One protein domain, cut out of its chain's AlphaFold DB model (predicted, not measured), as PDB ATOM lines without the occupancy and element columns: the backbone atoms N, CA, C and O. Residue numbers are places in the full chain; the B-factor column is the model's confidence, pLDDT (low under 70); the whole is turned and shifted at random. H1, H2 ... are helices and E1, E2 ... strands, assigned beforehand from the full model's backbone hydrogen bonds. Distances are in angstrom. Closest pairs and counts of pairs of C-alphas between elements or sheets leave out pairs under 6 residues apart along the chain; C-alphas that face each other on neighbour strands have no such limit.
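This is residues 212 to 283 of the 283 residues of an uncharacterized protein of Treponema medium ATCC 700293 (UniProt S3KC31). One strongly twisted antiparallel sheet, order E1 E5 E2 E4 E3, folds over at sharp bends in E2 and E4, with the small helix H1 packed beside it. The printed part has 72 residues, running E1 E2 E3 H1 E4 E5; it is mostly strand and compact, with a radius of gyration of the C-alphas of 10.8 A and spans of 28 by 24 by 20 A.

Find C-alpha 212 at (196.749, 233.473, 313.794), where E1, residues 212 to 215, begins. E2, 224 to 237, bends by 137 degrees at residue 231; E3 is 240 to 243 and H1 254 to 257. E4, 263 to 270, is 17.4 A long; E5, 277 to 282, ends at (201.222, 232.444, 307.082).

Look for N 214 and O 278 of E1 and E5, 3.0 A; N 232 and O 281 of E2 and E5, 2.8 A; N 224 and O 269 of E2 and E4, 2.8 A; N 242 and O 268 of E3 and E4, 2.9 A. H1 is on the sheet, height 7.4 A, over none of its strands; its closest C-alphas to E2 are Thr 254 and Ile 236, 5.8 A. H1 is too short for an O i to N i+4 pair.

The printed part has no cut and no long link; pLDDT is under 70 at residues 219 to 221, 245 and 247 to 248.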
ATOM      1  N   LYS A 212     196.530 234.444 312.727       85.38
ATOM      2  CA  LYS A 212     196.749 233.473 313.794       85.38
ATOM      3  C   LYS A 212     197.232 234.196 315.035       85.38
ATOM      4  O   LYS A 212     198.018 235.141 314.940       85.38
ATOM      5  N   ILE A 213     196.765 233.729 316.185       84.81
ATOM      6  CA  ILE A 213     197.134 234.260 317.492       84.81
ATOM      7  C   ILE A 213     197.738 233.120 318.289       84.81
ATOM      8  O   ILE A 213     197.170 232.033 318.357       84.81
ATOM      9  N   PHE A 214     198.890 233.380 318.885       85.12
ATOM     10  CA  PHE A 214     199.492 232.486 319.857       85.12
ATOM     11  C   PHE A 214     199.755 233.269 321.138       85.12
ATOM     12  O   PHE A 214     200.248 234.397 321.091       85.12
ATOM     13  N   HIS A 215     199.409 232.676 322.272       85.06
ATOM     14  CA  HIS A 215     199.648 233.216 323.601       85.06
ATOM     15  C   HIS A 215     200.135 232.091 324.509       85.06
ATOM     16  O   HIS A 215     199.812 230.921 324.297       85.06
ATOM     17  N   GLY A 216     200.909 232.440 325.528       76.62
ATOM     18  CA  GLY A 216     201.388 231.460 326.493       76.62
ATOM     19  C   GLY A 216     202.672 231.873 327.188       76.62
ATOM     20  O   GLY A 216     203.376 232.789 326.761       76.62
ATOM     21  N   ASN A 217     202.968 231.154 328.267       78.81
ATOM     22  CA  ASN A 217     204.213 231.280 329.006       78.81
ATOM     23  C   ASN A 217     205.218 230.240 328.496       78.81
ATOM     24  O   ASN A 217     204.871 229.071 328.327       78.81
ATOM     25  N   SER A 218     206.461 230.658 328.278       78.00
ATOM     26  CA  SER A 218     207.542 229.721 327.987       78.00
ATOM     27  C   SER A 218     208.012 229.040 329.271       78.00
ATOM     28  O   SER A 218     208.311 229.694 330.269       78.00
ATOM     29  N   THR A 219     208.101 227.713 329.263       69.94
ATOM     30  CA  THR A 219     208.614 226.957 330.408       69.94
ATOM     31  C   THR A 219     210.120 227.173 330.545       69.94
ATOM     32  O   THR A 219     210.899 226.881 329.636       69.94
ATOM     33  N   ASN A 220     210.544 227.694 331.699       66.94
ATOM     34  CA  ASN A 220     211.952 227.904 332.058       66.94
ATOM     35  C   ASN A 220     212.750 228.732 331.029       66.94
ATOM     36  O   ASN A 220     213.930 228.472 330.804       66.94
ATOM     37  N   GLY A 221     212.101 229.699 330.366       67.25
ATOM     38  CA  GLY A 221     212.742 230.575 329.379       67.25
ATOM     39  C   GLY A 221     213.121 229.897 328.057       67.25
ATOM     40  O   GLY A 221     213.832 230.502 327.257       67.25
ATOM     41  N   LYS A 222     212.666 228.661 327.802       77.62
ATOM     42  CA  LYS A 222     212.889 227.977 326.521       77.62
ATOM     43  C   LYS A 222     211.882 228.437 325.475       77.62
ATOM     44  O   LYS A 222     210.676 228.314 325.676       77.62
ATOM     45  N   SER A 223     212.379 228.897 324.330       81.25
ATOM     46  CA  SER A 223     211.533 229.313 323.214       81.25
ATOM     47  C   SER A 223     210.626 228.175 322.734       81.25
ATOM     48  O   SER A 223     211.061 227.033 322.584       81.25
ATOM     49  N   MET A 224     209.374 228.503 322.442       84.94
ATOM     50  CA  MET A 224     208.391 227.596 321.855       84.94
ATOM     51  C   MET A 224     208.270 227.865 320.358       84.94
ATOM     52  O   MET A 224     208.125 229.015 319.943       84.94
ATOM     53  N   THR A 225     208.292 226.819 319.537       88.69
ATOM     54  CA  THR A 225     208.041 226.953 318.096       88.69
ATOM     55  C   THR A 225     206.559 227.230 317.855       88.69
ATOM     56  O   THR A 225     205.718 226.383 318.139       88.69
ATOM     57  N   VAL A 226     206.243 228.403 317.305       87.75
ATOM     58  CA  VAL A 226     204.864 228.820 316.986       87.75
ATOM     59  C   VAL A 226     204.491 228.435 315.559       87.75
ATOM     60  O   VAL A 226     203.364 228.033 315.283       87.75
ATOM     61  N   SER A 227     205.437 228.542 314.627       89.62
ATOM     62  CA  SER A 227     205.256 228.073 313.254       89.62
ATOM     63  C   SER A 227     206.602 227.707 312.648       89.62
ATOM     64  O   SER A 227     207.603 228.363 312.919       89.62
ATOM     65  N   THR A 228     206.625 226.681 311.802       89.88
ATOM     66  CA  THR A 228     207.778 226.326 310.957       89.88
ATOM     67  C   THR A 228     207.661 226.903 309.545       89.88
ATOM     68  O   THR A 228     208.600 226.825 308.758       89.88
ATOM     69  N   LYS A 229     206.508 227.490 309.206       92.06
ATOM     70  CA  LYS A 229     206.243 228.086 307.895       92.06
ATOM     71  C   LYS A 229     206.744 229.521 307.826       92.06
ATOM     72  O   LYS A 229     206.983 230.177 308.839       92.06
ATOM     73  N   LYS A 230     206.826 230.042 306.603       93.31
ATOM     74  CA  LYS A 230     207.069 231.462 306.367       93.31
ATOM     75  C   LYS A 230     205.881 232.285 306.869       93.31
ATOM     76  O   LYS A 230     204.742 232.038 306.471       93.31
ATOM     77  N   VAL A 231     206.148 233.250 307.743       93.44
ATOM     78  CA  VAL A 231     205.130 234.071 308.406       93.44
ATOM     79  C   VAL A 231     205.470 235.550 308.324       93.44
ATOM     80  O   VAL A 231     206.640 235.926 308.336       93.44
ATOM     81  N   MET A 232     204.445 236.393 308.275       94.06
ATOM     82  CA  MET A 232     204.538 237.833 308.498       94.06
ATOM     83  C   MET A 232     203.987 238.153 309.884       94.06
ATOM     84  O   MET A 232     202.855 237.779 310.193       94.06
ATOM     85  N   ILE A 233     204.765 238.848 310.708       92.81
ATOM     86  CA  ILE A 233     204.331 239.235 312.053       92.81
ATOM     87  C   ILE A 233     203.615 240.578 311.984       92.81
ATOM     88  O   ILE A 233     204.148 241.543 311.434       92.81
ATOM     89  N   LEU A 234     202.403 240.623 312.534       89.44
ATOM     90  CA  LEU A 234     201.591 241.833 312.607       89.44
ATOM     91  C   LEU A 234     201.831 242.570 313.923       89.44
ATOM     92  O   LEU A 234     201.961 243.792 313.920       89.44
ATOM     93  N   TYR A 235     201.893 241.824 315.028       89.06
ATOM     94  CA  TYR A 235     201.949 242.391 316.369       89.06
ATOM     95  C   TYR A 235     202.529 241.409 317.389       89.06
ATOM     96  O   TYR A 235     202.246 240.211 317.324       89.06
ATOM     97  N   ILE A 236     203.274 241.927 318.364       90.62
ATOM     98  CA  ILE A 236     203.663 241.219 319.587       90.62
ATOM     99  C   ILE A 236     203.476 242.091 320.834       90.62
ATOM    100  O   ILE A 236     203.657 243.311 320.788       90.62
ATOM    101  N   GLU A 237     203.156 241.450 321.957       89.25
ATOM    102  CA  GLU A 237     202.985 242.071 323.275       89.25
ATOM    103  C   GLU A 237     203.520 241.150 324.367       89.25
ATOM    104  O   GLU A 237     203.169 239.973 324.418       89.25
ATOM    105  N   GLY A 238     204.373 241.689 325.243       88.69
ATOM    106  CA  GLY A 238     204.910 240.957 326.394       88.69
ATOM    107  C   GLY A 238     205.788 239.751 326.037       88.69
ATOM    108  O   GLY A 238     206.019 238.893 326.891       88.69
ATOM    109  N   CYS A 239     206.259 239.645 324.793       90.94
ATOM    110  CA  CYS A 239     207.089 238.540 324.329       90.94
ATOM    111  C   CYS A 239     208.244 239.006 323.445       90.94
ATOM    112  O   CYS A 239     208.269 240.129 322.935       90.94
ATOM    113  N   SER A 240     209.177 238.082 323.246       92.62
ATOM    114  CA  SER A 240     210.242 238.181 322.262       92.62
ATOM    115  C   SER A 240     210.136 237.029 321.271       92.62
ATOM    116  O   SER A 240     209.674 235.938 321.615       92.62
ATOM    117  N   ILE A 241     210.583 237.260 320.041       93.38
ATOM    118  CA  ILE A 241     210.551 236.263 318.972       93.38
ATOM    119  C   ILE A 241     211.916 236.106 318.310       93.38
ATOM    120  O   ILE A 241     212.711 237.042 318.274       93.38
ATOM    121  N   SER A 242     212.168 234.936 317.744       92.06
ATOM    122  CA  SER A 242     213.346 234.657 316.922       92.06
ATOM    123  C   SER A 242     212.956 233.787 315.732       92.06
ATOM    124  O   SER A 242     211.950 233.078 315.766       92.06
ATOM    125  N   GLU A 243     213.750 233.816 314.669       91.31
ATOM    126  CA  GLU A 243     213.554 232.908 313.538       91.31
ATOM    127  C   GLU A 243     214.021 231.495 313.913       91.31
ATOM    128  O   GLU A 243     215.087 231.335 314.509       91.31
ATOM    129  N   VAL A 244     213.238 230.469 313.567       85.00
ATOM    130  CA  VAL A 244     213.574 229.065 313.893       85.00
ATOM    131  C   VAL A 244     214.794 228.593 313.098       85.00
ATOM    132  O   VAL A 244     215.637 227.875 313.627       85.00
ATOM    133  N   CYS A 245     214.904 229.020 311.840       68.50
ATOM    134  CA  CYS A 245     215.909 228.539 310.891       68.50
ATOM    135  C   CYS A 245     217.050 229.542 310.633       68.50
ATOM    136  O   CYS A 245     217.743 229.428 309.622       68.50
ATOM    137  N   ALA A 246     217.242 230.553 311.488       71.31
ATOM    138  CA  ALA A 246     218.290 231.547 311.254       71.31
ATOM    139  C   ALA A 246     219.692 231.015 311.580       71.31
ATOM    140  O   ALA A 246     219.927 230.404 312.618       71.31
ATOM    141  N   LEU A 247     220.657 231.373 310.726       62.19
ATOM    142  CA  LEU A 247     222.093 231.134 310.939       62.19
ATOM    143  C   LEU A 247     222.644 231.846 312.188       62.19
ATOM    144  O   LEU A 247     223.704 231.487 312.694       62.19
ATOM    145  N   ARG A 248     221.951 232.887 312.667       67.88
ATOM    146  CA  ARG A 248     222.284 233.638 313.881       67.88
ATOM    147  C   ARG A 248     221.039 233.771 314.743       67.88
ATOM    148  O   ARG A 248     219.991 234.181 314.249       67.88
ATOM    149  N   HIS A 249     221.172 233.480 316.034       74.81
ATOM    150  CA  HIS A 249     220.080 233.625 316.988       74.81
ATOM    151  C   HIS A 249     219.862 235.109 317.322       74.81
ATOM    152  O   HIS A 249     220.415 235.634 318.286       74.81
ATOM    153  N   GLN A 250     219.102 235.809 316.475       87.31
ATOM    154  CA  GLN A 250     218.668 237.178 316.740       87.31
ATOM    155  C   GLN A 250     217.283 237.165 317.385       87.31
ATOM    156  O   GLN A 250     216.340 236.576 316.854       87.31
ATOM    157  N   VAL A 251     217.179 237.847 318.522       90.00
ATOM    158  CA  VAL A 251     215.934 238.017 319.270       90.00
ATOM    159  C   VAL A 251     215.361 239.399 318.975       90.00
ATOM    160  O   VAL A 251     216.083 240.396 318.974       90.00
ATOM    161  N   TYR A 252     214.058 239.453 318.729       92.69
ATOM    162  CA  TYR A 252     213.308 240.668 318.444       92.69
ATOM    163  C   TYR A 252     212.230 240.872 319.504       92.69
ATOM    164  O   TYR A 252     211.591 239.921 319.945       92.69
ATOM    165  N   ASN A 253     212.022 242.125 319.887       91.88
ATOM    166  CA  ASN A 253     211.034 242.557 320.874       91.88
ATOM    167  C   ASN A 253     210.020 243.494 320.197       91.88
ATOM    168  O   ASN A 253     210.101 243.731 318.987       91.88
ATOM    169  N   THR A 254     209.078 244.029 320.970       89.56
ATOM    170  CA  THR A 254     208.003 244.911 320.494       89.56
ATOM    171  C   THR A 254     208.493 246.040 319.583       89.56
ATOM    172  O   THR A 254     207.947 246.196 318.489       89.56
ATOM    173  N   ASP A 255     209.553 246.758 319.962       88.81
ATOM    174  CA  ASP A 255     210.076 247.907 319.204       88.81
ATOM    175  C   ASP A 255     210.677 247.505 317.852       88.81
ATOM    176  O   ASP A 255     210.648 248.265 316.884       88.81
ATOM    177  N   HIS A 256     211.194 246.280 317.760       90.19
ATOM    178  CA  HIS A 256     211.751 245.744 316.524       90.19
ATOM    179  C   HIS A 256     210.684 245.231 315.543       90.19
ATOM    180  O   HIS A 256     210.964 245.105 314.348       90.19
ATOM    181  N   ILE A 257     209.493 244.873 316.034       90.88
ATOM    182  CA  ILE A 257     208.489 244.119 315.274       90.88
ATOM    183  C   ILE A 257     207.270 244.963 314.930       90.88
ATOM    184  O   ILE A 257     206.843 244.961 313.769       90.88
ATOM    185  N   ASN A 258     206.700 245.678 315.894       90.12
ATOM    186  CA  ASN A 258     205.405 246.312 315.700       90.12
ATOM    187  C   ASN A 258     205.509 247.429 314.650       90.12
ATOM    188  O   ASN A 258     206.358 248.315 314.704       90.12
ATOM    189  N   GLY A 259     204.660 247.339 313.625       86.25
ATOM    190  CA  GLY A 259     204.622 248.261 312.491       86.25
ATOM    191  C   GLY A 259     205.676 247.989 311.411       86.25
ATOM    192  O   GLY A 259     205.704 248.705 310.409       86.25
ATOM    193  N   SER A 260     206.526 246.970 311.582       90.62
ATOM    194  CA  SER A 260     207.544 246.579 310.594       90.62
ATOM    195  C   SER A 260     207.028 245.587 309.547       90.62
ATOM    196  O   SER A 260     207.582 245.519 308.450       90.62
ATOM    197  N   PHE A 261     205.986 244.808 309.875       92.56
ATOM    198  CA  PHE A 261     205.472 243.707 309.046       92.56
ATOM    199  C   PHE A 261     206.573 242.720 308.617       92.56
ATOM    200  O   PHE A 261     206.625 242.250 307.477       92.56
ATOM    201  N   ARG A 262     207.514 242.440 309.526       92.88
ATOM    202  CA  ARG A 262     208.686 241.603 309.249       92.88
ATOM    203  C   ARG A 262     208.287 240.160 308.928       92.88
ATOM    204  O   ARG A 262     207.334 239.626 309.494       92.88
ATOM    205  N   ILE A 263     209.029 239.544 308.003       93.69
ATOM    206  CA  ILE A 263     208.855 238.138 307.615       93.69
ATOM    207  C   ILE A 263     209.920 237.278 308.271       93.69
ATOM    208  O   ILE A 263     211.080 237.677 308.312       93.69
ATOM    209  N   PHE A 264     209.507 236.087 308.691       92.50
ATOM    210  CA  PHE A 264     210.352 235.050 309.266       92.50
ATOM    211  C   PHE A 264     210.088 233.709 308.576       92.50
ATOM    212  O   PHE A 264     208.940 233.407 308.244       92.50
ATOM    213  N   ASN A 265     211.119 232.893 308.369       92.56
ATOM    214  CA  ASN A 265     211.003 231.492 307.960       92.56
ATOM    215  C   ASN A 265     210.901 230.620 309.216       92.56
ATOM    216  O   ASN A 265     211.889 230.101 309.736       92.56
ATOM    217  N   GLY A 266     209.678 230.512 309.722       92.12
ATOM    218  CA  GLY A 266     209.392 229.947 311.029       92.12
ATOM    219  C   GLY A 266     209.672 230.940 312.155       92.12
ATOM    220  O   GLY A 266     210.581 231.765 312.081       92.12
ATOM    221  N   VAL A 267     208.879 230.864 313.218       93.56
ATOM    222  CA  VAL A 267     208.984 231.763 314.366       93.56
ATOM    223  C   VAL A 267     208.945 230.975 315.669       93.56
ATOM    224  O   VAL A 267     208.075 230.127 315.887       93.56
ATOM    225  N   ALA A 268     209.921 231.263 316.522       92.12
ATOM    226  CA  ALA A 268     209.975 230.832 317.903       92.12
ATOM    227  C   ALA A 268     209.611 232.011 318.808       92.12
ATOM    228  O   ALA A 268     209.946 233.160 318.520       92.12
ATOM    229  N   TYR A 269     208.916 231.716 319.895       91.38
ATOM    230  CA  TYR A 269     208.339 232.676 320.823       91.38
ATOM    231  C   TYR A 269     208.863 232.417 322.231       91.38
ATOM    232  O   TYR A 269     208.949 231.270 322.660       91.38
ATOM    233  N   THR A 270     209.174 233.481 322.963       90.56
ATOM    234  CA  THR A 270     209.576 233.421 324.373       90.56
ATOM    235  C   THR A 270     208.815 234.478 325.159       90.56
ATOM    236  O   THR A 270     208.773 235.642 324.761       90.56
ATOM    237  N   SER A 271     208.234 234.094 326.291       90.06
ATOM    238  CA  SER A 271     207.617 235.033 327.229       90.06
ATOM    239  C   SER A 271     207.599 234.468 328.642       90.06
ATOM    240  O   SER A 271     207.554 233.257 328.818       90.06
ATOM    241  N   GLN A 272     207.598 235.357 329.632       85.69
ATOM    242  CA  GLN A 272     207.392 235.035 331.046       85.69
ATOM    243  C   GLN A 272     205.949 235.312 331.510       85.69
ATOM    244  O   GLN A 272     205.622 235.099 332.674       85.69
ATOM    245  N   SER A 273     205.086 235.818 330.624       84.62
ATOM    246  CA  SER A 273     203.715 236.219 330.939       84.62
ATOM    247  C   SER A 273     202.712 235.352 330.190       84.62
ATOM    248  O   SER A 273     202.813 235.172 328.980       84.62
ATOM    249  N   ALA A 274     201.688 234.867 330.893       80.44
ATOM    250  CA  ALA A 274     200.569 234.162 330.267       80.44
ATOM    251  C   ALA A 274     199.719 235.075 329.360       80.44
ATOM    252  O   ALA A 274     199.053 234.584 328.453       80.44
ATOM    253  N   ASN A 275     199.776 236.394 329.581       82.31
ATOM    254  CA  ASN A 275     199.034 237.396 328.807       82.31
ATOM    255  C   ASN A 275     199.788 237.868 327.559       82.31
ATOM    256  O   ASN A 275     199.257 238.659 326.777       82.31
ATOM    257  N   ALA A 276     201.035 237.434 327.391       86.75
ATOM    258  CA  ALA A 276     201.808 237.776 326.219       86.75
ATOM    259  C   ALA A 276     201.279 237.053 324.983       86.75
ATOM    260  O   ALA A 276     200.796 235.919 325.056       86.75
ATOM    261  N   LYS A 277     201.358 237.731 323.840       87.62
ATOM    262  CA  LYS A 277     200.777 237.241 322.593       87.62
ATOM    263  C   LYS A 277     201.551 237.690 321.368       87.62
ATOM    264  O   LYS A 277     202.183 238.743 321.350       87.62
ATOM    265  N   ILE A 278     201.434 236.888 320.321       88.38
ATOM    266  CA  ILE A 278     201.897 237.167 318.965       88.38
ATOM    267  C   ILE A 278     200.730 237.007 317.997       88.38
ATOM    268  O   ILE A 278     199.947 236.062 318.101       88.38
ATOM    269  N   ILE A 279     200.636 237.925 317.038       87.88
ATOM    270  CA  ILE A 279     199.676 237.892 315.938       87.88
ATOM    271  C   ILE A 279     200.448 237.869 314.627       87.88
ATOM    272  O   ILE A 279     201.313 238.716 314.379       87.88
ATOM    273  N   TYR A 280     200.135 236.896 313.781       89.88
ATOM    274  CA  TYR A 280     200.867 236.649 312.547       89.88
ATOM    275  C   TYR A 280     199.973 236.086 311.442       89.88
ATOM    276  O   TYR A 280     198.852 235.646 311.683       89.88
ATOM    277  N   MET A 281     200.489 236.088 310.216       89.75
ATOM    278  CA  MET A 281     199.863 235.461 309.051       89.75
ATOM    279  C   MET A 281     200.866 234.536 308.359       89.75
ATOM    280  O   MET A 281     202.031 234.900 308.206       89.75
ATOM    281  N   GLU A 282     200.424 233.356 307.922       90.62
ATOM    282  CA  GLU A 282     201.222 232.444 307.082       90.62
ATOM    283  C   GLU A 282     201.180 232.883 305.603       90.62
ATOM    284  O   GLU A 282     200.170 233.432 305.156       90.62
ATOM    285  N   ILE A 283     202.277 232.672 304.858       88.62
ATOM    286  CA  ILE A 283     202.494 233.192 303.483       88.62
ATOM    287  C   ILE A 283     202.404 232.113 302.397       88.62
ATOM    288  O   ILE A 283     202.968 231.017 302.595       88.62
TER     289      ILE A 283